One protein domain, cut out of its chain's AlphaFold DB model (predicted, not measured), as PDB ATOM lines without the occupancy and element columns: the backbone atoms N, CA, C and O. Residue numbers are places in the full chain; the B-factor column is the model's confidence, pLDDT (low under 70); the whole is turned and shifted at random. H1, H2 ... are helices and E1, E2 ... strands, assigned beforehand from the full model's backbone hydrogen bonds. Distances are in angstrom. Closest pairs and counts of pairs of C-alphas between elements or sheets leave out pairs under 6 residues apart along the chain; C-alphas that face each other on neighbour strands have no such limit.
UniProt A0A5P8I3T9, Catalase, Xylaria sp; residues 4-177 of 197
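Overview. This is residues 4 to 177 of the 197 residues of the protein "Catalase" of Xylaria sp (UniProt A0A5P8I3T9). Little regular structure is here: a curled, strongly twisted wall of four antiparallel strands, E1 - E2 - E3 - E4, with long loops about it, residues 132 to 177 partly over one face. H1 and H2 make a corner beyond one end. The 174 printed residues, with E1 E2 H1 H2 E3 E4 H3 along the chain, are mixed, 57 in named elements, and compact: radius of gyration of the C-alphas 18.0 A, spans 52 by 40 by 36 A.

Along the chain. Find C-alpha 21 at (34.882, -29.054, -16.631); there E1, residues 21 to 24, begins. E2 is residues 30 to 39, 28.3 A; E3 77 to 85, 26.0 A; E4 112 to 118, 18.2 A. H1 is 48 to 57, H2 61 to 71, 15.2 A, and H3 126 to 131, ending at (18.385, -10.701, -27.710).

Arrangement. Look within hydrogen-bond range: N 21 and O 33, 2.9 A, in hairpin E1 and E2; N 36 and O 81, 2.8 A, between E2 and E3; N 80 and O 115, 2.8 A, in hairpin E3 and E4. H1 and H2 are close but not clearly touching, closest C-alphas Leu 54 and Ala 61, 7.4 A, about perpendicular at 76 degrees. H1, H2 and H3 are not on the sheet; every O i to N i+4 pair in them is within range.

Size, cuts and confidence. The printed part has no cut; the farthest C-alphas, Ala 27 and Lys 57, are 56.1 A apart. The link E3 to E4 is long, 26 residues. The model's pLDDT is under 70 in 53 residues, among them 133 to 177.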
ATOM      1  N   PHE A   4      35.088 -25.309 -41.161       82.69
ATOM      2  CA  PHE A   4      34.442 -24.997 -39.880       82.69
ATOM      3  C   PHE A   4      34.109 -23.509 -39.706       82.69
ATOM      4  O   PHE A   4      33.171 -23.182 -38.993       82.69
ATOM      5  N   GLY A   5      34.866 -22.614 -40.355       84.62
ATOM      6  CA  GLY A   5      34.608 -21.171 -40.302       84.62
ATOM      7  C   GLY A   5      33.483 -20.694 -41.226       84.62
ATOM      8  O   GLY A   5      33.052 -19.555 -41.105       84.62
ATOM      9  N   ILE A   6      33.021 -21.544 -42.147       89.19
ATOM     10  CA  ILE A   6      31.959 -21.245 -43.118       89.19
ATOM     11  C   ILE A   6      30.963 -22.416 -43.176       89.19
ATOM     12  O   ILE A   6      30.889 -23.139 -44.175       89.19
ATOM     13  N   PRO A   7      30.225 -22.676 -42.082       90.19
ATOM     14  CA  PRO A   7      29.249 -23.759 -42.039       90.19
ATOM     15  C   PRO A   7      28.106 -23.510 -43.032       90.19
ATOM     16  O   PRO A   7      27.734 -22.372 -43.306       90.19
ATOM     17  N   ARG A   8      27.496 -24.582 -43.548       88.69
ATOM     18  CA  ARG A   8      26.333 -24.467 -44.446       88.69
ATOM     19  C   ARG A   8      25.099 -23.901 -43.745       88.69
ATOM     20  O   ARG A   8      24.309 -23.183 -44.360       88.69
ATOM     21  N   SER A   9      24.918 -24.271 -42.485       87.31
ATOM     22  CA  SER A   9      23.813 -23.879 -41.612       87.31
ATOM     23  C   SER A   9      24.173 -24.227 -40.168       87.31
ATOM     24  O   SER A   9      24.975 -25.139 -39.942       87.31
ATOM     25  N   TYR A  10      23.529 -23.570 -39.198       87.12
ATOM     26  CA  TYR A  10      23.638 -23.919 -37.781       87.12
ATOM     27  C   TYR A  10      23.289 -25.381 -37.494       87.12
ATOM     28  O   TYR A  10      23.806 -25.958 -36.553       87.12
ATOM     29  N   ARG A  11      22.467 -26.024 -38.328       88.25
ATOM     30  CA  ARG A  11      22.078 -27.433 -38.154       88.25
ATOM     31  C   ARG A  11      23.199 -28.421 -38.505       88.25
ATOM     32  O   ARG A  11      23.165 -29.559 -38.061       88.25
ATOM     33  N   HIS A  12      24.194 -27.991 -39.283       89.12
ATOM     34  CA  HIS A  12      25.239 -28.852 -39.854       89.12
ATOM     35  C   HIS A  12      26.617 -28.631 -39.211       89.12
ATOM     36  O   HIS A  12      27.653 -28.847 -39.846       89.12
ATOM     37  N   MET A  13      26.642 -28.164 -37.964       86.38
ATOM     38  CA  MET A  13      27.868 -27.922 -37.204       86.38
ATOM     39  C   MET A  13      27.891 -28.734 -35.908       86.38
ATOM     40  O   MET A  13      26.861 -28.927 -35.261       86.38
ATOM     41  N   ASP A  14      29.092 -29.187 -35.548       87.75
ATOM     42  CA  ASP A  14      29.380 -29.763 -34.234       87.75
ATOM     43  C   ASP A  14      29.708 -28.640 -33.250       87.75
ATOM     44  O   ASP A  14      30.392 -27.678 -33.614       87.75
ATOM     45  N   GLY A  15      29.242 -28.774 -32.012       85.19
ATOM     46  CA  GLY A  15      29.526 -27.840 -30.923       85.19
ATOM     47  C   GLY A  15      30.507 -28.436 -29.921       85.19
ATOM     48  O   GLY A  15      30.491 -29.636 -29.660       85.19
ATOM     49  N   PHE A  16      31.350 -27.596 -29.327       84.25
ATOM     50  CA  PHE A  16      32.363 -28.030 -28.364       84.25
ATOM     51  C   PHE A  16      32.369 -27.096 -27.164       84.25
ATOM     52  O   PHE A  16      32.356 -25.884 -27.336       84.25
ATOM     53  N   GLY A  17      32.453 -27.651 -25.953       77.31
ATOM     54  CA  GLY A  17      32.613 -26.853 -24.733       77.31
ATOM     55  C   GLY A  17      33.980 -26.166 -24.616       77.31
ATOM     56  O   GLY A  17      34.108 -25.220 -23.848       77.31
ATOM     57  N   VAL A  18      34.978 -26.630 -25.389       79.69
ATOM     58  CA  VAL A  18      36.402 -26.215 -25.411       79.69
ATOM     59  C   VAL A  18      37.129 -26.451 -24.082       79.69
ATOM     60  O   VAL A  18      38.112 -27.201 -24.032       79.69
ATOM     61  N   HIS A  19      36.622 -25.847 -23.012       78.50
ATOM     62  CA  HIS A  19      37.119 -25.964 -21.653       78.50
ATOM     63  C   HIS A  19      36.864 -27.347 -21.057       78.50
ATOM     64  O   HIS A  19      35.906 -28.047 -21.399       78.50
ATOM     65  N   THR A  20      37.744 -27.708 -20.131       79.31
ATOM     66  CA  THR A  20      37.595 -28.890 -19.289       79.31
ATOM     67  C   THR A  20      36.815 -28.507 -18.046       79.31
ATOM     68  O   THR A  20      37.204 -27.601 -17.311       79.31
ATOM     69  N   TYR A  21      35.715 -29.208 -17.814       82.31
ATOM     70  CA  TYR A  21      34.882 -29.054 -16.631       82.31
ATOM     71  C   TYR A  21      35.160 -30.187 -15.655       82.31
ATOM     72  O   TYR A  21      35.657 -31.244 -16.038       82.31
ATOM     73  N   ARG A  22      34.808 -29.982 -14.389       79.25
ATOM     74  CA  ARG A  22      34.848 -31.029 -13.372       79.25
ATOM     75  C   ARG A  22      33.424 -31.428 -13.014       79.25
ATOM     76  O   ARG A  22      32.634 -30.572 -12.626       79.25
ATOM     77  N   LEU A  23      33.114 -32.716 -13.121       80.88
ATOM     78  CA  LEU A  23      31.913 -33.302 -12.530       80.88
ATOM     79  C   LEU A  23      32.288 -33.932 -11.195       80.88
ATOM     80  O   LEU A  23      33.321 -34.590 -11.106       80.88
ATOM     81  N   VAL A  24      31.467 -33.717 -10.169       77.62
ATOM     82  CA  VAL A  24      31.709 -34.210  -8.808       77.62
ATOM     83  C   VAL A  24      30.547 -35.096  -8.401       77.62
ATOM     84  O   VAL A  24      29.424 -34.619  -8.301       77.62
ATOM     85  N   THR A  25      30.821 -36.373  -8.167       76.38
ATOM     86  CA  THR A  25      29.828 -37.345  -7.692       76.38
ATOM     87  C   THR A  25      29.358 -37.036  -6.269       76.38
ATOM     88  O   THR A  25      30.052 -36.367  -5.506       76.38
ATOM     89  N   ASP A  26      28.220 -37.609  -5.862       76.06
ATOM     90  CA  ASP A  26      27.744 -37.552  -4.468       76.06
ATOM     91  C   ASP A  26      28.753 -38.155  -3.470       76.06
ATOM     92  O   ASP A  26      28.759 -37.792  -2.296       76.06
ATOM     93  N   ALA A  27      29.626 -39.056  -3.935       75.69
ATOM     94  CA  ALA A  27      30.709 -39.643  -3.149       75.69
ATOM     95  C   ALA A  27      31.931 -38.711  -3.002       75.69
ATOM     96  O   ALA A  27      32.886 -39.056  -2.311       75.69
ATOM     97  N   GLY A  28      31.913 -37.534  -3.639       74.44
ATOM     98  CA  GLY A  28      33.014 -36.571  -3.637       74.44
ATOM     99  C   GLY A  28      34.120 -36.871  -4.653       74.44
ATOM    100  O   GLY A  28      35.100 -36.132  -4.706       74.44
ATOM    101  N   GLU A  29      33.977 -37.915  -5.474       78.50
ATOM    102  CA  GLU A  29      34.921 -38.207  -6.555       78.50
ATOM    103  C   GLU A  29      34.725 -37.229  -7.713       78.50
ATOM    104  O   GLU A  29      33.595 -37.019  -8.170       78.50
ATOM    105  N   SER A  30      35.823 -36.658  -8.207       78.62
ATOM    106  CA  SER A  30      35.831 -35.746  -9.344       78.62
ATOM    107  C   SER A  30      36.330 -36.415 -10.619       78.62
ATOM    108  O   SER A  30      37.326 -37.133 -10.622       78.62
ATOM    109  N   LYS A  31      35.655 -36.130 -11.733       82.00
ATOM    110  CA  LYS A  31      36.102 -36.499 -13.080       82.00
ATOM    111  C   LYS A  31      36.175 -35.267 -13.963       82.00
ATOM    112  O   LYS A  31      35.323 -34.376 -13.874       82.00
ATOM    113  N   LEU A  32      37.184 -35.223 -14.824       83.12
ATOM    114  CA  LEU A  32      37.333 -34.171 -15.820       83.12
ATOM    115  C   LEU A  32      36.508 -34.525 -17.053       83.12
ATOM    116  O   LEU A  32      36.538 -35.662 -17.526       83.12
ATOM    117  N   VAL A  33      35.765 -33.554 -17.575       83.56
ATOM    118  CA  VAL A  33      34.901 -33.751 -18.734       83.56
ATOM    119  C   VAL A  33      35.060 -32.665 -19.784       83.56
ATOM    120  O   VAL A  33      35.189 -31.480 -19.469       83.56
ATOM    121  N   LYS A  34      34.978 -33.074 -21.053       83.75
ATOM    122  CA  LYS A  34      34.755 -32.166 -22.184       83.75
ATOM    123  C   LYS A  34      33.411 -32.464 -22.835       83.75
ATOM    124  O   LYS A  34      33.080 -33.622 -23.084       83.75
ATOM    125  N   TRP A  35      32.664 -31.402 -23.125       85.62
ATOM    126  CA  TRP A  35      31.351 -31.471 -23.763       85.62
ATOM    127  C   TRP A  35      31.464 -31.419 -25.281       85.62
ATOM    128  O   TRP A  35      32.166 -30.565 -25.830       85.62
ATOM    129  N   HIS A  36      30.715 -32.296 -25.941       85.25
ATOM    130  CA  HIS A  36      30.632 -32.404 -27.390       85.25
ATOM    131  C   HIS A  36      29.171 -32.463 -27.820       85.25
ATOM    132  O   HIS A  36      28.376 -33.215 -27.263       85.25
ATOM    133  N   TRP A  37      28.839 -31.702 -28.851       86.88
ATOM    134  CA  TRP A  37      27.562 -31.743 -29.544       86.88
ATOM    135  C   TRP A  37      27.805 -32.256 -30.949       86.88
ATOM    136  O   TRP A  37      28.462 -31.587 -31.746       86.88
ATOM    137  N   LYS A  38      27.278 -33.439 -31.256       88.62
ATOM    138  CA  LYS A  38      27.375 -34.028 -32.593       88.62
ATOM    139  C   LYS A  38      26.063 -33.812 -33.330       88.62
ATOM    140  O   LYS A  38      25.010 -34.234 -32.850       88.62
ATOM    141  N   THR A  39      26.110 -33.142 -34.480       90.88
ATOM    142  CA  THR A  39      24.912 -32.962 -35.317       90.88
ATOM    143  C   THR A  39      24.445 -34.306 -35.884       90.88
ATOM    144  O   THR A  39      25.253 -35.098 -36.372       90.88
ATOM    145  N   LYS A  40      23.128 -34.560 -35.864       89.75
ATOM    146  CA  LYS A  40      22.541 -35.722 -36.553       89.75
ATOM    147  C   LYS A  40      22.282 -35.477 -38.040       89.75
ATOM    148  O   LYS A  40      22.101 -36.432 -38.790       89.75
ATOM    149  N   GLN A  41      22.262 -34.217 -38.474       87.12
ATOM    150  CA  GLN A  41      22.041 -33.820 -39.870       87.12
ATOM    151  C   GLN A  41      23.308 -33.997 -40.720       87.12
ATOM    152  O   GLN A  41      23.247 -33.953 -41.947       87.12
ATOM    153  N   GLY A  42      24.451 -34.225 -40.070       89.81
ATOM    154  CA  GLY A  42      25.748 -34.345 -40.717       89.81
ATOM    155  C   GLY A  42      26.426 -32.991 -40.898       89.81
ATOM    156  O   GLY A  42      25.806 -31.928 -40.854       89.81
ATOM    157  N   ARG A  43      27.746 -33.029 -41.078       89.56
ATOM    158  CA  ARG A  43      28.558 -31.821 -41.204       89.56
ATOM    159  C   ARG A  43      28.681 -31.370 -42.642       89.56
ATOM    160  O   ARG A  43      29.109 -32.136 -43.500       89.56
ATOM    161  N   ALA A  44      28.370 -30.101 -42.870       90.25
ATOM    162  CA  ALA A  44      28.438 -29.478 -44.179       90.25
ATOM    163  C   ALA A  44      28.968 -28.046 -44.070       90.25
ATOM    164  O   ALA A  44      28.577 -27.276 -43.189       90.25
ATOM    165  N   SER A  45      29.827 -27.686 -45.015       91.25
ATOM    166  CA  SER A  45      30.451 -26.369 -45.122       91.25
ATOM    167  C   SER A  45      30.230 -25.808 -46.518       91.25
ATOM    168  O   SER A  45      30.087 -26.562 -47.478       91.25
ATOM    169  N   LEU A  46      30.209 -24.483 -46.615       90.81
ATOM    170  CA  LEU A  46      30.186 -23.770 -47.886       90.81
ATOM    171  C   LEU A  46      31.589 -23.709 -48.486       90.81
ATOM    172  O   LEU A  46      32.596 -23.813 -47.779       90.81
ATOM    173  N   TYR A  47      31.650 -23.473 -49.794       92.75
ATOM    174  CA  TYR A  47      32.872 -22.992 -50.427       92.75
ATOM    175  C   TYR A  47      33.038 -21.493 -50.179       92.75
ATOM    176  O   TYR A  47      32.063 -20.766 -50.002       92.75
ATOM    177  N   TRP A  48      34.282 -21.015 -50.178       91.06
ATOM    178  CA  TRP A  48      34.578 -19.615 -49.865       91.06
ATOM    179  C   TRP A  48      33.881 -18.628 -50.815       91.06
ATOM    180  O   TRP A  48      33.272 -17.665 -50.358       91.06
ATOM    181  N   GLU A  49      33.907 -18.900 -52.121       91.69
ATOM    182  CA  GLU A  49      33.252 -18.057 -53.132       91.69
ATOM    183  C   GLU A  49      31.729 -18.014 -52.939       91.69
ATOM    184  O   GLU A  49      31.113 -16.950 -53.007       91.69
ATOM    185  N   GLU A  50      31.120 -19.159 -52.617       90.50
ATOM    186  CA  GLU A  50      29.687 -19.254 -52.326       90.50
ATOM    187  C   GLU A  50      29.326 -18.485 -51.050       90.50
ATOM    188  O   GLU A  50      28.350 -17.737 -51.043       90.50
ATOM    189  N   ALA A  51      30.135 -18.609 -49.994       90.31
ATOM    190  CA  ALA A  51      29.921 -17.910 -48.730       90.31
ATOM    191  C   ALA A  51      29.980 -16.382 -48.899       90.31
ATOM    192  O   ALA A  51      29.151 -15.672 -48.330       90.31
ATOM    193  N   GLN A  52      30.905 -15.869 -49.719       91.69
ATOM    194  CA  GLN A  52      30.987 -14.434 -50.015       91.69
ATOM    195  C   GLN A  52      29.754 -13.927 -50.770       91.69
ATOM    196  O   GLN A  52      29.188 -12.890 -50.417       91.69
ATOM    197  N   ILE A  53      29.305 -14.668 -51.787       93.25
ATOM    198  CA  ILE A  53      28.098 -14.315 -52.546       93.25
ATOM    199  C   ILE A  53      26.863 -14.382 -51.642       93.25
ATOM    200  O   ILE A  53      26.003 -13.501 -51.709       93.25
ATOM    201  N   LEU A  54      26.772 -15.405 -50.789       90.81
ATOM    202  CA  LEU A  54      25.671 -15.578 -49.850       90.81
ATOM    203  C   LEU A  54      25.605 -14.413 -48.861       90.81
ATOM    204  O   LEU A  54      24.532 -13.843 -48.697       90.81
ATOM    205  N   ALA A  55      26.740 -14.002 -48.290       88.44
ATOM    206  CA  ALA A  55      26.807 -12.865 -47.373       88.44
ATOM    207  C   ALA A  55      26.326 -11.554 -48.022       88.44
ATOM    208  O   ALA A  55      25.665 -10.755 -47.365       88.44
ATOM    209  N   GLY A  56      26.609 -11.349 -49.316       89.50
ATOM    210  CA  GLY A  56      26.128 -10.181 -50.061       89.50
ATOM    211  C   GLY A  56      24.647 -10.249 -50.451       89.50
ATOM    212  O   GLY A  56      23.980  -9.218 -50.505       89.50
ATOM    213  N   LYS A  57      24.117 -11.446 -50.732       93.00
ATOM    214  CA  LYS A  57      22.716 -11.634 -51.151       93.00
ATOM    215  C   LYS A  57      21.744 -11.726 -49.979       93.00
ATOM    216  O   LYS A  57      20.617 -11.254 -50.091       93.00
ATOM    217  N   ASN A  58      22.146 -12.389 -48.902       90.56
ATOM    218  CA  ASN A  58      21.317 -12.626 -47.733       90.56
ATOM    219  C   ASN A  58      22.190 -12.840 -46.488       90.56
ATOM    220  O   ASN A  58      22.634 -13.954 -46.207       90.56
ATOM    221  N   ALA A  59      22.375 -11.774 -45.708       87.06
ATOM    222  CA  ALA A  59      23.087 -11.836 -44.431       87.06
ATOM    223  C   ALA A  59      22.371 -12.713 -43.381       87.06
ATOM    224  O   ALA A  59      23.004 -13.205 -42.450       87.06
ATOM    225  N   ASP A  60      21.071 -12.964 -43.557       86.19
ATOM    226  CA  ASP A  60      20.228 -13.743 -42.649       86.19
ATOM    227  C   ASP A  60      20.082 -15.217 -43.048       86.19
ATOM    228  O   ASP A  60      19.260 -15.935 -42.476       86.19
ATOM    229  N   ALA A  61      20.873 -15.704 -44.008       86.00
ATOM    230  CA  ALA A  61      20.709 -17.041 -44.581       86.00
ATOM    231  C   ALA A  61      20.692 -18.171 -43.533       86.00
ATOM    232  O   ALA A  61      19.891 -19.098 -43.641       86.00
ATOM    233  N   HIS A  62      21.540 -18.101 -42.503       87.81
ATOM    234  CA  HIS A  62      21.582 -19.124 -41.450       87.81
ATOM    235  C   HIS A  62      20.414 -19.021 -40.461       87.81
ATOM    236  O   HIS A  62      19.902 -20.045 -40.010       87.81
ATOM    237  N   ARG A  63      19.975 -17.796 -40.148       85.56
ATOM    238  CA  ARG A  63      18.826 -17.537 -39.271       85.56
ATOM    239  C   ARG A  63      17.525 -17.990 -39.933       85.56
ATOM    240  O   ARG A  63      16.736 -18.682 -39.296       85.56
ATOM    241  N   GLY A  64      17.349 -17.650 -41.211       87.12
ATOM    242  CA  GLY A  64      16.216 -18.094 -42.023       87.12
ATOM    243  C   GLY A  64      16.159 -19.615 -42.143       87.12
ATOM    244  O   GLY A  64      15.134 -20.205 -41.827       87.12
ATOM    245  N   ASP A  65      17.282 -20.269 -42.470       90.12
ATOM    246  CA  ASP A  65      17.333 -21.735 -42.571       90.12
ATOM    247  C   ASP A  65      16.889 -22.441 -41.279       90.12
ATOM    248  O   ASP A  65      16.166 -23.434 -41.343       90.12
ATOM    249  N   LEU A  66      17.295 -21.940 -40.107       87.50
ATOM    250  CA  LEU A  66      16.880 -22.522 -38.829       87.50
ATOM    251  C   LEU A  66      15.380 -22.318 -38.573       87.50
ATOM    252  O   LEU A  66      14.686 -23.263 -38.194       87.50
ATOM    253  N   PHE A  67      14.884 -21.101 -38.803       87.25
ATOM    254  CA  PHE A  67      13.481 -20.756 -38.591       87.25
ATOM    255  C   PHE A  67      12.551 -21.564 -39.508       87.25
ATOM    256  O   PHE A  67      11.538 -22.107 -39.052       87.25
ATOM    257  N   ASP A  68      12.923 -21.693 -40.783       90.69
ATOM    258  CA  ASP A  68      12.185 -22.450 -41.795       90.69
ATOM    259  C   ASP A  68      12.243 -23.958 -41.522       90.69
ATOM    260  O   ASP A  68      11.245 -24.664 -41.683       90.69
ATOM    261  N   ALA A  69      13.385 -24.471 -41.051       89.25
ATOM    262  CA  ALA A  69      13.518 -25.874 -40.665       89.25
ATOM    263  C   ALA A  69      12.563 -26.235 -39.517       89.25
ATOM    264  O   ALA A  69      11.842 -27.227 -39.609       89.25
ATOM    265  N   ILE A  70      12.484 -25.396 -38.482       87.94
ATOM    266  CA  ILE A  70      11.567 -25.611 -37.355       87.94
ATOM    267  C   ILE A  70      10.106 -25.472 -37.810       87.94
ATOM    268  O   ILE A  70       9.275 -26.323 -37.490       87.94
ATOM    269  N   SER A  71       9.795 -24.461 -38.627       88.88
ATOM    270  CA  SER A  71       8.432 -24.225 -39.134       88.88
ATOM    271  C   SER A  71       7.937 -25.330 -40.074       88.88
ATOM    272  O   SER A  71       6.745 -25.621 -40.116       88.88
ATOM    273  N   SER A  72       8.847 -25.973 -40.811       91.44
ATOM    274  CA  SER A  72       8.543 -27.110 -41.693       91.44
ATOM    275  C   SER A  72       8.488 -28.462 -40.969       91.44
ATOM    276  O   SER A  72       8.293 -29.489 -41.618       91.44
ATOM    277  N   GLY A  73       8.661 -28.488 -39.640       88.50
ATOM    278  CA  GLY A  73       8.695 -29.718 -38.840       88.50
ATOM    279  C   GLY A  73      10.003 -30.512 -38.957       88.50
ATOM    280  O   GLY A  73      10.120 -31.598 -38.390       88.50
ATOM    281  N   ASN A  74      11.005 -29.975 -39.661       89.75
ATOM    282  CA  ASN A  74      12.347 -30.544 -39.782       89.75
ATOM    283  C   ASN A  74      13.233 -30.074 -38.626       89.75
ATOM    284  O   ASN A  74      14.199 -29.325 -38.800       89.75
ATOM    285  N   TYR A  75      12.880 -30.524 -37.430       88.25
ATOM    286  CA  TYR A  75      13.546 -30.143 -36.194       88.25
ATOM    287  C   TYR A  75      15.005 -30.600 -36.174       88.25
ATOM    288  O   TYR A  75      15.275 -31.798 -36.318       88.25
ATOM    289  N   PRO A  76      15.966 -29.683 -35.994       87.50
ATOM    290  CA  PRO A  76      17.346 -30.082 -35.860       87.50
ATOM    291  C   PRO A  76      17.607 -30.719 -34.495       87.50
ATOM    292  O   PRO A  76      16.992 -30.383 -33.480       87.50
ATOM    293  N   GLU A  77      18.543 -31.657 -34.505       87.62
ATOM    294  CA  GLU A  77      18.864 -32.551 -33.403       87.62
ATOM    295  C   GLU A  77      20.375 -32.693 -33.266       87.62
ATOM    296  O   GLU A  77      21.070 -32.995 -34.241       87.62
ATOM    297  N   TRP A  78      20.859 -32.564 -32.036       87.31
ATOM    298  CA  TRP A  78      22.250 -32.790 -31.676       87.31
ATOM    299  C   TRP A  78      22.334 -33.806 -30.554       87.31
ATOM    300  O   TRP A  78      21.565 -33.773 -29.596       87.31
ATOM    301  N   GLU A  79      23.299 -34.702 -30.656       89.81
ATOM    302  CA  GLU A  79      23.611 -35.661 -29.613       89.81
ATOM    303  C   GLU A  79      24.642 -35.060 -28.658       89.81
ATOM    304  O   GLU A  79      25.725 -34.643 -29.080       89.81
ATOM    305  N   LEU A  80      24.289 -35.006 -27.373       88.25
ATOM    306  CA  LEU A  80      25.198 -34.627 -26.305       88.25
ATOM    307  C   LEU A  80      26.103 -35.808 -25.998       88.25
ATOM    308  O   LEU A  80      25.631 -36.867 -25.577       88.25
ATOM    309  N   ALA A  81      27.400 -35.608 -26.156       87.06
ATOM    310  CA  ALA A  81      28.417 -36.563 -25.777       87.06
ATOM    311  C   ALA A  81      29.437 -35.931 -24.829       87.06
ATOM    312  O   ALA A  81      29.722 -34.733 -24.888       87.06
ATOM    313  N   VAL A  82      30.008 -36.756 -23.958       86.62
ATOM    314  CA  VAL A  82      31.091 -36.368 -23.057       86.62
ATOM    315  C   VAL A  82      32.317 -37.225 -23.284       86.62
ATOM    316  O   VAL A  82      32.223 -38.436 -23.484       86.62
ATOM    317  N   GLN A  83      33.474 -36.586 -23.205       86.31
ATOM    318  CA  GLN A  83      34.729 -37.280 -22.940       86.31
ATOM    319  C   GLN A  83      34.970 -37.214 -21.443       86.31
ATOM    320  O   GLN A  83      34.903 -36.127 -20.875       86.31
ATOM    321  N   ILE A  84      35.220 -38.363 -20.825       84.44
ATOM    322  CA  ILE A  84      35.461 -38.479 -19.387       84.44
ATOM    323  C   ILE A  84      36.903 -38.907 -19.199       84.44
ATOM    324  O   ILE A  84      37.329 -39.895 -19.795       84.44
ATOM    325  N   ILE A  85      37.621 -38.152 -18.379       82.88
ATOM    326  CA  ILE A  85      39.020 -38.375 -18.049       82.88
ATOM    327  C   ILE A  85      39.148 -38.420 -16.530       82.88
ATOM    328  O   ILE A  85      38.624 -37.553 -15.822       82.88
ATOM    329  N   ASP A  86      39.853 -39.433 -16.043       82.75
ATOM    330  CA  ASP A  86      40.249 -39.521 -14.644       82.75
ATOM    331  C   ASP A  86      41.447 -38.586 -14.375       82.75
ATOM    332  O   ASP A  86      42.275 -38.326 -15.252       82.75
ATOM    333  N   GLU A  87      41.513 -38.000 -13.174       74.12
ATOM    334  CA  GLU A  87      42.500 -36.952 -12.855       74.12
ATOM    335  C   GLU A  87      43.956 -37.450 -12.931       74.12
ATOM    336  O   GLU A  87      44.861 -36.681 -13.253       74.12
ATOM    337  N   ASP A  88      44.182 -38.743 -12.698       73.38
ATOM    338  CA  ASP A  88      45.475 -39.415 -12.839       73.38
ATOM    339  C   ASP A  88      45.908 -39.552 -14.308       73.38
ATOM    340  O   ASP A  88      47.077 -39.350 -14.644       73.38
ATOM    341  N   GLN A  89      44.959 -39.822 -15.206       70.19
ATOM    342  CA  GLN A  89      45.201 -39.911 -16.645       70.19
ATOM    343  C   GLN A  89      45.444 -38.543 -17.284       70.19
ATOM    344  O   GLN A  89      46.140 -38.456 -18.294       70.19
ATOM    345  N   ALA A  90      44.939 -37.465 -16.679       67.31
ATOM    346  CA  ALA A  90      45.097 -36.111 -17.204       67.31
ATOM    347  C   ALA A  90      46.570 -35.691 -17.373       67.31
ATOM    348  O   ALA A  90      46.894 -34.952 -18.299       67.31
ATOM    349  N   LEU A  91      47.471 -36.201 -16.527       69.06
ATOM    350  CA  LEU A  91      48.913 -35.943 -16.620       69.06
ATOM    351  C   LEU A  91      49.634 -36.891 -17.595       69.06
ATOM    352  O   LEU A  91      50.744 -36.596 -18.038       69.06
ATOM    353  N   ALA A  92      49.019 -38.025 -17.938       68.31
ATOM    354  CA  ALA A  92      49.633 -39.079 -18.742       68.31
ATOM    355  C   ALA A  92      49.578 -38.808 -20.255       68.31
ATOM    356  O   ALA A  92      50.365 -39.378 -21.009       68.31
ATOM    357  N   PHE A  93      48.685 -37.927 -20.717       67.31
ATOM    358  CA  PHE A  93      48.462 -37.693 -22.149       67.31
ATOM    359  C   PHE A  93      49.553 -36.863 -22.845       67.31
ATOM    360  O   PHE A  93      49.513 -36.690 -24.063       67.31
ATOM    361  N   GLY A  94      50.551 -36.365 -22.109       66.25
ATOM    362  CA  GLY A  94      51.656 -35.582 -22.674       66.25
ATOM    363  C   GLY A  94      51.261 -34.170 -23.133       66.25
ATOM    364  O   GLY A  94      52.089 -33.449 -23.685       66.25
ATOM    365  N   PHE A  95      50.016 -33.759 -22.886       71.62
ATOM    366  CA  PHE A  95      49.520 -32.395 -23.038       71.62
ATOM    367  C   PHE A  95      48.627 -32.042 -21.848       71.62
ATOM    368  O   PHE A  95      48.002 -32.919 -21.255       71.62
ATOM    369  N   ASP A  96      48.569 -30.756 -21.503       75.00
ATOM    370  CA  ASP A  96      47.717 -30.287 -20.415       75.00
ATOM    371  C   ASP A  96      46.245 -30.335 -20.848       75.00
ATOM    372  O   ASP A  96      45.835 -29.684 -21.811       75.00
ATOM    373  N   VAL A  97      45.442 -31.121 -20.133       75.25
ATOM    374  CA  VAL A  97      44.000 -31.242 -20.373       75.25
ATOM    375  C   VAL A  97      43.271 -29.931 -20.054       75.25
ATOM    376  O   VAL A  97      42.186 -29.689 -20.586       75.25
ATOM    377  N   LEU A  98      43.850 -29.060 -19.226       75.94
ATOM    378  CA  LEU A  98      43.299 -27.744 -18.895       75.94
ATOM    379  C   LEU A  98      43.593 -26.686 -19.968       75.94
ATOM    380  O   LEU A  98      42.957 -25.632 -19.962       75.94
ATOM    381  N   ASP A  99      44.496 -26.965 -20.914       76.94
ATOM    382  CA  ASP A  99      44.805 -26.058 -22.017       76.94
ATOM    383  C   ASP A  99      43.655 -26.051 -23.054       76.94
ATOM    384  O   ASP A  99      43.384 -27.069 -23.706       76.94
ATOM    385  N   PRO A 100      42.969 -24.907 -23.262       74.69
ATOM    386  CA  PRO A 100      41.866 -24.806 -24.217       74.69
ATOM    387  C   PRO A 100      42.318 -24.890 -25.683       74.69
ATOM    388  O   PRO A 100      41.482 -25.061 -26.568       74.69
ATOM    389  N   THR A 101      43.622 -24.793 -25.969       80.50
ATOM    390  CA  THR A 101      44.161 -24.944 -27.329       80.50
ATOM    391  C   THR A 101      44.311 -26.406 -27.752       80.50
ATOM    392  O   THR A 101      44.578 -26.680 -28.926       80.50
ATOM    393  N   LYS A 102      44.151 -27.353 -26.815       79.62
ATOM    394  CA  LYS A 102      44.332 -28.788 -27.058       79.62
ATOM    395  C   LYS A 102      42.995 -29.515 -27.139       79.62
ATOM    396  O   LYS A 102      42.107 -29.395 -26.287       79.62
ATOM    397  N   ILE A 103      42.878 -30.321 -28.188       83.00
ATOM    398  CA  ILE A 103      41.764 -31.241 -28.396       83.00
ATOM    399  C   ILE A 103      42.220 -32.612 -27.914       83.00
ATOM    400  O   ILE A 103      43.324 -33.037 -28.245       83.00
ATOM    401  N   ILE A 104      41.368 -33.296 -27.152       81.88
ATOM    402  CA  ILE A 104      41.608 -34.682 -26.753       81.88
ATOM    403  C   ILE A 104      41.185 -35.580 -27.922       81.88
ATOM    404  O   ILE A 104      40.001 -35.569 -28.283       81.88
ATOM    405  N   PRO A 105      42.111 -36.352 -28.515       83.06
ATOM    406  CA  PRO A 105      41.776 -37.340 -29.530       83.06
ATOM    407  C   PRO A 105      40.704 -38.314 -29.034       83.06
ATOM    408  O   PRO A 105      40.790 -38.827 -27.916       83.06
ATOM    409  N   GLU A 106      39.720 -38.612 -29.883       83.44
ATOM    410  CA  GLU A 106      38.640 -39.560 -29.562       83.44
ATOM    411  C   GLU A 106      39.167 -40.995 -29.321       83.44
ATOM    412  O   GLU A 106      38.498 -41.795 -28.674       83.44
ATOM    413  N   GLU A 107      40.387 -41.306 -29.777       82.44
ATOM    414  CA  GLU A 107      41.088 -42.578 -29.533       82.44
ATOM    415  C   GLU A 107      41.535 -42.751 -28.073       82.44
ATOM    416  O   GLU A 107      41.555 -43.867 -27.561       82.44
ATOM    417  N   LEU A 108      41.896 -41.650 -27.405       81.12
ATOM    418  CA  LEU A 108      42.371 -41.664 -26.019       81.12
ATOM    419  C   LEU A 108      41.204 -41.631 -25.032       81.12
ATOM    420  O   LEU A 108      41.225 -42.325 -24.019       81.12
ATOM    421  N   ALA A 109      40.177 -40.842 -25.346       81.88
ATOM    422  CA  ALA A 109      38.959 -40.749 -24.555       81.88
ATOM    423  C   ALA A 109      37.736 -40.891 -25.476       81.88
ATOM    424  O   ALA A 109      37.389 -39.931 -26.183       81.88
ATOM    425  N   PRO A 110      37.061 -42.059 -25.470       87.06
ATOM    426  CA  PRO A 110      35.907 -42.284 -26.325       87.06
ATOM    427  C   PRO A 110      34.732 -41.401 -25.900       87.06
ATOM    428  O   PRO A 110      34.493 -41.160 -24.713       87.06
ATOM    429  N   LEU A 111      33.964 -40.952 -26.892       87.31
ATOM    430  CA  LEU A 111      32.757 -40.163 -26.674       87.31
ATOM    431  C   LEU A 111      31.635 -41.030 -26.096       87.31
ATOM    432  O   LEU A 111      31.179 -41.983 -26.730       87.31
ATOM    433  N   ARG A 112      31.144 -40.666 -24.910       87.31
ATOM    434  CA  ARG A 112      29.970 -41.285 -24.284       87.31
ATOM    435  C   ARG A 112      28.739 -40.427 -24.526       87.31
ATOM    436  O   ARG A 112      28.700 -39.273 -24.110       87.31
ATOM    437  N   LYS A 113      27.742 -40.992 -25.200       88.88
ATOM    438  CA  LYS A 113      26.481 -40.325 -25.552       88.88
ATOM    439  C   LYS A 113      25.562 -40.283 -24.334       88.88
ATOM    440  O   LYS A 113      25.328 -41.318 -23.718       88.88
ATOM    441  N   LEU A 114      25.061 -39.100 -23.989       84.19
ATOM    442  CA  LEU A 114      24.253 -38.868 -22.786       84.19
ATOM    443  C   LEU A 114      22.795 -38.558 -23.095       84.19
ATOM    444  O   LEU A 114      21.917 -38.900 -22.312       84.19
ATOM    445  N   GLY A 115      22.529 -37.907 -24.224       87.00
ATOM    446  CA  GLY A 115      21.179 -37.504 -24.586       87.00
ATOM    447  C   GLY A 115      21.125 -36.796 -25.927       87.00
ATOM    448  O   GLY A 115      22.140 -36.618 -26.599       87.00
ATOM    449  N   VAL A 116      19.923 -36.388 -26.321       85.88
ATOM    450  CA  VAL A 116      19.672 -35.683 -27.581       85.88
ATOM    451  C   VAL A 116      18.972 -34.368 -27.268       85.88
ATOM    452  O   VAL A 116      17.945 -34.357 -26.598       85.88
ATOM    453  N   MET A 117      19.516 -33.264 -27.772       83.88
ATOM    454  CA  MET A 117      18.816 -31.988 -27.833       83.88
ATOM    455  C   MET A 117      18.089 -31.894 -29.169       83.88
ATOM    456  O   MET A 117      18.700 -32.091 -30.217       83.88
ATOM    457  N   LYS A 118      16.815 -31.514 -29.124       85.25
ATOM    458  CA  LYS A 118      15.994 -31.204 -30.292       85.25
ATOM    459  C   LYS A 118      15.483 -29.771 -30.180       85.25
ATOM    460  O   LYS A 118      15.002 -29.391 -29.118       85.25
ATOM    461  N   LEU A 119      15.590 -28.990 -31.254       84.38
ATOM    462  CA  LEU A 119      14.970 -27.663 -31.331       84.38
ATOM    463  C   LEU A 119      13.627 -27.795 -32.042       84.38
ATOM    464  O   LEU A 119      13.590 -28.042 -33.247       84.38
ATOM    465  N   ASP A 120      12.538 -27.669 -31.291       84.31
ATOM    466  CA  ASP A 120      11.179 -27.915 -31.778       84.31
ATOM    467  C   ASP A 120      10.328 -26.650 -31.963       84.31
ATOM    468  O   ASP A 120       9.323 -26.684 -32.671       84.31
ATOM    469  N   THR A 121      10.743 -25.529 -31.372       83.31
ATOM    470  CA  THR A 121       9.916 -24.325 -31.277       83.31
ATOM    471  C   THR A 121      10.712 -23.073 -31.626       83.31
ATOM    472  O   THR A 121      11.842 -22.892 -31.174       83.31
ATOM    473  N   ASN A 122      10.103 -22.197 -32.430       83.94
ATOM    474  CA  ASN A 122      10.640 -20.875 -32.743       83.94
ATOM    475  C   ASN A 122      10.215 -19.848 -31.681       83.94
ATOM    476  O   ASN A 122       9.108 -19.957 -31.146       83.94
ATOM    477  N   PRO A 123      11.044 -18.824 -31.412       79.50
ATOM    478  CA  PRO A 123      10.685 -17.765 -30.478       79.50
ATOM    479  C   PRO A 123       9.469 -16.978 -30.974       79.50
ATOM    480  O   PRO A 123       9.328 -16.714 -32.172       79.50
ATOM    481  N   THR A 124       8.603 -16.567 -30.045       80.88
ATOM    482  CA  THR A 124       7.422 -15.744 -30.363       80.88
ATOM    483  C   THR A 124       7.781 -14.271 -30.496       80.88
ATOM    484  O   THR A 124       7.217 -13.559 -31.328       80.88
ATOM    485  N   ASN A 125       8.757 -13.817 -29.707       79.06
ATOM    486  CA  ASN A 125       9.308 -12.475 -29.789       79.06
ATOM    487  C   ASN A 125      10.837 -12.528 -29.776       79.06
ATOM    488  O   ASN A 125      11.464 -12.815 -28.758       79.06
ATOM    489  N   TYR A 126      11.437 -12.187 -30.915       73.31
ATOM    490  CA  TYR A 126      12.884 -12.222 -31.095       73.31
ATOM    491  C   TYR A 126      13.637 -11.312 -30.112       73.31
ATOM    492  O   TYR A 126      14.671 -11.702 -29.589       73.31
ATOM    493  N   PHE A 127      13.125 -10.120 -29.804       65.06
ATOM    494  CA  PHE A 127      13.823  -9.209 -28.895       65.06
ATOM    495  C   PHE A 127      13.774  -9.711 -27.448       65.06
ATOM    496  O   PHE A 127      14.793  -9.765 -26.766       65.06
ATOM    497  N   ALA A 128      12.585 -10.109 -26.989       70.69
ATOM    498  CA  ALA A 128      12.375 -10.527 -25.605       70.69
ATOM    499  C   ALA A 128      13.028 -11.879 -25.277       70.69
ATOM    500  O   ALA A 128      13.426 -12.101 -24.139       70.69
ATOM    501  N   GLU A 129      13.127 -12.778 -26.256       65.94
ATOM    502  CA  GLU A 129      13.674 -14.120 -26.044       65.94
ATOM    503  C   GLU A 129      15.112 -14.227 -26.552       65.94
ATOM    504  O   GLU A 129      15.983 -14.694 -25.824       65.94
ATOM    505  N   THR A 130      15.376 -13.780 -27.784       70.50
ATOM    506  CA  THR A 130      16.649 -14.048 -28.462       70.50
ATOM    507  C   THR A 130      17.736 -13.025 -28.157       70.50
ATOM    508  O   THR A 130      18.902 -13.398 -28.072       70.50
ATOM    509  N   GLU A 131      17.390 -11.746 -28.006       68.44
ATOM    510  CA  GLU A 131      18.385 -10.701 -27.710       68.44
ATOM    511  C   GLU A 131      18.591 -10.455 -26.215       68.44
ATOM    512  O   GLU A 131      19.666 -10.022 -25.809       68.44
ATOM    513  N   GLN A 132      17.577 -10.719 -25.387       71.81
ATOM    514  CA  GLN A 132      17.654 -10.499 -23.939       71.81
ATOM    515  C   GLN A 132      18.159 -11.706 -23.150       71.81
ATOM    516  O   GLN A 132      18.414 -11.584 -21.948       71.81
ATOM    517  N   VAL A 133      18.289 -12.874 -23.778       67.44
ATOM    518  CA  VAL A 133      18.846 -14.031 -23.084       67.44
ATOM    519  C   VAL A 133      20.318 -13.782 -22.769       67.44
ATOM    520  O   VAL A 133      21.132 -13.422 -23.617       67.44
ATOM    521  N   MET A 134      20.657 -13.984 -21.502       56.88
ATOM    522  CA  MET A 134      22.006 -13.817 -20.991       56.88
ATOM    523  C   MET A 134      22.521 -15.172 -20.555       56.88
ATOM    524  O   MET A 134      21.910 -15.835 -19.713       56.88
ATOM    525  N   VAL A 135      23.665 -15.566 -21.100       57.16
ATOM    526  CA  VAL A 135      24.325 -16.805 -20.710       57.16
ATOM    527  C   VAL A 135      25.703 -16.488 -20.159       57.16
ATOM    528  O   VAL A 135      26.435 -15.666 -20.705       57.16
ATOM    529  N   SER A 136      26.034 -17.120 -19.037       53.06
ATOM    530  CA  SER A 136      27.324 -16.975 -18.377       53.06
ATOM    531  C   SER A 136      27.898 -18.356 -18.084       53.06
ATOM    532  O   SER A 136      27.176 -19.199 -17.551       53.06
ATOM    533  N   PRO A 137      29.199 -18.593 -18.326       57.75
ATOM    534  CA  PRO A 137      29.847 -19.834 -17.910       57.75
ATOM    535  C   PRO A 137      29.876 -20.003 -16.382       57.75
ATOM    536  O   PRO A 137      30.115 -21.104 -15.900       57.75
ATOM    537  N   SER A 138      29.622 -18.934 -15.612       45.28
ATOM    538  CA  SER A 138      29.586 -18.967 -14.144       45.28
ATOM    539  C   SER A 138      28.294 -19.535 -13.551       45.28
ATOM    540  O   SER A 138      28.234 -19.770 -12.343       45.28
ATOM    541  N   SER A 139      27.236 -19.723 -14.348       53.59
ATOM    542  CA  SER A 139      26.018 -20.361 -13.851       53.59
ATOM    543  C   SER A 139      26.252 -21.868 -13.740       53.59
ATOM    544  O   SER A 139      26.054 -22.608 -14.701       53.59
ATOM    545  N   ASN A 140      26.667 -22.310 -12.553       38.66
ATOM    546  CA  ASN A 140      27.058 -23.693 -12.252       38.66
ATOM    547  C   ASN A 140      25.939 -24.741 -12.436       38.66
ATOM    548  O   ASN A 140      26.222 -25.931 -12.351       38.66
ATOM    549  N   LEU A 141      24.687 -24.334 -12.694       36.22
ATOM    550  CA  LEU A 141      23.533 -25.243 -12.674       36.22
ATOM    551  C   LEU A 141      22.855 -25.520 -14.019       36.22
ATOM    552  O   LEU A 141      21.886 -26.273 -14.078       36.22
ATOM    553  N   SER A 142      23.320 -24.937 -15.112       36.56
ATOM    554  CA  SER A 142      22.690 -25.192 -16.402       36.56
ATOM    555  C   SER A 142      23.665 -24.837 -17.498       36.56
ATOM    556  O   SER A 142      23.850 -23.663 -17.818       36.56
ATOM    557  N   VAL A 143      24.265 -25.859 -18.101       38.03
ATOM    558  CA  VAL A 143      24.783 -25.743 -19.461       38.03
ATOM    559  C   VAL A 143      23.559 -25.474 -20.340       38.03
ATOM    560  O   VAL A 143      22.945 -26.399 -20.852       38.03
ATOM    561  N   ASN A 144      23.123 -24.213 -20.421       30.81
ATOM    562  CA  ASN A 144      22.104 -23.775 -21.366       30.81
ATOM    563  C   ASN A 144      22.732 -23.870 -22.758       30.81
ATOM    564  O   ASN A 144      23.727 -23.214 -23.072       30.81
ATOM    565  N   ILE A 145      22.179 -24.780 -23.554       39.41
ATOM    566  CA  ILE A 145      22.882 -25.486 -24.629       39.41
ATOM    567  C   ILE A 145      23.146 -24.614 -25.869       39.41
ATOM    568  O   ILE A 145      24.004 -24.936 -26.687       39.41
ATOM    569  N   VAL A 146      22.492 -23.461 -26.000       34.72
ATOM    570  CA  VAL A 146      22.638 -22.611 -27.196       34.72
ATOM    571  C   VAL A 146      23.857 -21.670 -27.124       34.72
ATOM    572  O   VAL A 146      24.231 -21.046 -28.111       34.72
ATOM    573  N   SER A 147      24.556 -21.601 -25.988       34.69
ATOM    574  CA  SER A 147      25.510 -20.513 -25.731       34.69
ATOM    575  C   SER A 147      26.941 -20.682 -26.251       34.69
ATOM    576  O   SER A 147      27.678 -19.696 -26.258       34.69
ATOM    577  N   VAL A 148      27.392 -21.868 -26.665       34.59
ATOM    578  CA  VAL A 148      28.830 -22.057 -26.979       34.59
ATOM    579  C   VAL A 148      29.146 -21.891 -28.471       34.59
ATOM    580  O   VAL A 148      30.248 -22.197 -28.908       34.59
ATOM    581  N   PHE A 149      28.219 -21.369 -29.282       29.30
ATOM    582  CA  PHE A 149      28.526 -21.136 -30.697       29.30
ATOM    583  C   PHE A 149      29.111 -19.764 -31.034       29.30
ATOM    584  O   PHE A 149      29.727 -19.649 -32.091       29.30
ATOM    585  N   LEU A 150      28.998 -18.746 -30.170       27.36
ATOM    586  CA  LEU A 150      29.484 -17.396 -30.512       27.36
ATOM    587  C   LEU A 150      30.201 -16.611 -29.402       27.36
ATOM    588  O   LEU A 150      30.840 -15.617 -29.727       27.36
ATOM    589  N   CYS A 151      30.175 -17.028 -28.132       25.41
ATOM    590  CA  CYS A 151      30.783 -16.233 -27.058       25.41
ATOM    591  C   CYS A 151      32.010 -16.923 -26.448       25.41
ATOM    592  O   CYS A 151      31.967 -17.489 -25.357       25.41
ATOM    593  N   GLY A 152      33.122 -16.894 -27.183       27.55
ATOM    594  CA  GLY A 152      34.446 -17.099 -26.604       27.55
ATOM    595  C   GLY A 152      34.929 -15.786 -25.994       27.55
ATOM    596  O   GLY A 152      35.465 -14.948 -26.710       27.55
ATOM    597  N   GLY A 153      34.728 -15.595 -24.691       28.16
ATOM    598  CA  GLY A 153      35.230 -14.415 -23.988       28.16
ATOM    599  C   GLY A 153      34.801 -14.368 -22.526       28.16
ATOM    600  O   GLY A 153      33.659 -14.055 -22.212       28.16
ATOM    601  N   TYR A 154      35.730 -14.665 -21.620       29.59
ATOM    602  CA  TYR A 154      35.590 -14.412 -20.187       29.59
ATOM    603  C   TYR A 154      35.818 -12.913 -19.923       29.59
ATOM    604  O   TYR A 154      36.870 -12.519 -19.428       29.59
ATOM    605  N   GLU A 155      34.859 -12.059 -20.287       31.47
ATOM    606  CA  GLU A 155      34.835 -10.661 -19.838       31.47
ATOM    607  C   GLU A 155      33.912 -10.547 -18.624       31.47
ATOM    608  O   GLU A 155      32.685 -10.461 -18.705       31.47
ATOM    609  N   ASN A 156      34.544 -10.628 -17.456       32.00
ATOM    610  CA  ASN A 156      33.900 -10.537 -16.157       32.00
ATOM    611  C   ASN A 156      33.103  -9.234 -16.001       32.00
ATOM    612  O   ASN A 156      33.642  -8.139 -16.117       32.00
ATOM    613  N   GLY A 157      31.834  -9.369 -15.612       34.34
ATOM    614  CA  GLY A 157      31.107  -8.407 -14.774       34.34
ATOM    615  C   GLY A 157      30.611  -7.104 -15.413       34.34
ATOM    616  O   GLY A 157      29.615  -6.561 -14.930       34.34
ATOM    617  N   GLU A 158      31.229  -6.616 -16.489       28.97
ATOM    618  CA  GLU A 158      30.981  -5.259 -17.009       28.97
ATOM    619  C   GLU A 158      30.120  -5.214 -18.286       28.97
ATOM    620  O   GLU A 158      29.493  -4.197 -18.586       28.97
ATOM    621  N   ALA A 159      29.925  -6.351 -18.967       36.53
ATOM    622  CA  ALA A 159      29.026  -6.476 -20.124       36.53
ATOM    623  C   ALA A 159      27.520  -6.391 -19.776       36.53
ATOM    624  O   ALA A 159      26.664  -6.517 -20.650       36.53
ATOM    625  N   ARG A 160      27.166  -6.121 -18.509       37.75
ATOM    626  CA  ARG A 160      25.775  -5.941 -18.040       37.75
ATOM    627  C   ARG A 160      25.028  -4.775 -18.699       37.75
ATOM    628  O   ARG A 160      23.820  -4.680 -18.514       37.75
ATOM    629  N   LYS A 161      25.713  -3.869 -19.407       26.94
ATOM    630  CA  LYS A 161      25.109  -2.630 -19.936       26.94
ATOM    631  C   LYS A 161      25.080  -2.503 -21.465       26.94
ATOM    632  O   LYS A 161      24.504  -1.532 -21.938       26.94
ATOM    633  N   SER A 162      25.676  -3.421 -22.235       27.06
ATOM    634  CA  SER A 162      25.974  -3.147 -23.660       27.06
ATOM    635  C   SER A 162      25.691  -4.275 -24.666       27.06
ATOM    636  O   SER A 162      25.952  -4.088 -25.854       27.06
ATOM    637  N   CYS A 163      25.179  -5.440 -24.264       27.94
ATOM    638  CA  CYS A 163      24.892  -6.509 -25.228       27.94
ATOM    639  C   CYS A 163      23.465  -6.396 -25.779       27.94
ATOM    640  O   CYS A 163      22.547  -7.007 -25.252       27.94
ATOM    641  N   THR A 164      23.296  -5.619 -26.850       28.84
ATOM    642  CA  THR A 164      22.040  -5.512 -27.625       28.84
ATOM    643  C   THR A 164      22.079  -6.350 -28.913       28.84
ATOM    644  O   THR A 164      21.268  -6.127 -29.792       28.84
ATOM    645  N   ASN A 165      23.059  -7.246 -29.101       23.58
ATOM    646  CA  ASN A 165      23.262  -7.902 -30.407       23.58
ATOM    647  C   ASN A 165      23.796  -9.348 -30.359       23.58
ATOM    648  O   ASN A 165      24.289  -9.858 -31.365       23.58
ATOM    649  N   CYS A 166      23.699 -10.041 -29.222       24.12
ATOM    650  CA  CYS A 166      23.983 -11.478 -29.191       24.12
ATOM    651  C   CYS A 166      22.696 -12.259 -29.454       24.12
ATOM    652  O   CYS A 166      21.832 -12.364 -28.596       24.12
ATOM    653  N   CYS A 167      22.575 -12.792 -30.667       22.70
ATOM    654  CA  CYS A 167      21.472 -13.649 -31.074       22.70
ATOM    655  C   CYS A 167      21.579 -15.010 -30.360       22.70
ATOM    656  O   CYS A 167      22.498 -15.777 -30.646       22.70
ATOM    657  N   CYS A 168      20.680 -15.319 -29.427       29.06
ATOM    658  CA  CYS A 168      20.669 -16.594 -28.704       29.06
ATOM    659  C   CYS A 168      19.253 -17.187 -28.664       29.06
ATOM    660  O   CYS A 168      18.375 -16.691 -27.982       29.06
ATOM    661  N   VAL A 169      18.991 -18.254 -29.419       25.59
ATOM    662  CA  VAL A 169      17.665 -18.900 -29.454       25.59
ATOM    663  C   VAL A 169      17.438 -19.679 -28.152       25.59
ATOM    664  O   VAL A 169      18.302 -20.441 -27.729       25.59
ATOM    665  N   THR A 170      16.286 -19.508 -27.501       26.67
ATOM    666  CA  THR A 170      15.923 -20.290 -26.307       26.67
ATOM    667  C   THR A 170      15.439 -21.673 -26.738       26.67
ATOM    668  O   THR A 170      14.519 -21.777 -27.544       26.67
ATOM    669  N   SER A 171      16.041 -22.740 -26.212       27.47
ATOM    670  CA  SER A 171      15.594 -24.113 -26.444       27.47
ATOM    671  C   SER A 171      15.071 -24.745 -25.159       27.47
ATOM    672  O   SER A 171      15.728 -24.730 -24.120       27.47
ATOM    673  N   TYR A 172      13.854 -25.283 -25.229       24.11
ATOM    674  CA  TYR A 172      13.240 -26.064 -24.161       24.11
ATOM    675  C   TYR A 172      13.511 -27.545 -24.448       24.11
ATOM    676  O   TYR A 172      13.165 -28.041 -25.517       24.11
ATOM    677  N   VAL A 173      14.135 -28.269 -23.516       26.88
ATOM    678  CA  VAL A 173      14.232 -29.734 -23.606       26.88
ATOM    679  C   VAL A 173      12.857 -30.295 -23.243       26.88
ATOM    680  O   VAL A 173      12.519 -30.419 -22.067       26.88
ATOM    681  N   SER A 174      12.022 -30.550 -24.253       22.98
ATOM    682  CA  SER A 174      10.703 -31.163 -24.073       22.98
ATOM    683  C   SER A 174      10.847 -32.672 -23.855       22.98
ATOM    684  O   SER A 174      10.989 -33.428 -24.816       22.98
ATOM    685  N   ASP A 175      10.770 -33.117 -22.598       24.59
ATOM    686  CA  ASP A 175      10.413 -34.501 -22.279       24.59
ATOM    687  C   ASP A 175       8.880 -34.615 -22.243       24.59
ATOM    688  O   ASP A 175       8.183 -33.884 -21.528       24.59
ATOM    689  N   HIS A 176       8.328 -35.492 -23.081       25.61
ATOM    690  CA  HIS A 176       6.889 -35.667 -23.223       25.61
ATOM    691  C   HIS A 176       6.262 -36.153 -21.902       25.61
ATOM    692  O   HIS A 176       6.343 -37.322 -21.538       25.61
ATOM    693  N   GLY A 177       5.510 -35.270 -21.238       24.55
ATOM    694  CA  GLY A 177       4.358 -35.684 -20.430       24.55
ATOM    695  C   GLY A 177       4.540 -35.792 -18.915       24.55
ATOM    696  O   GLY A 177       3.622 -36.264 -18.243       24.55
TER     697      GLY A 177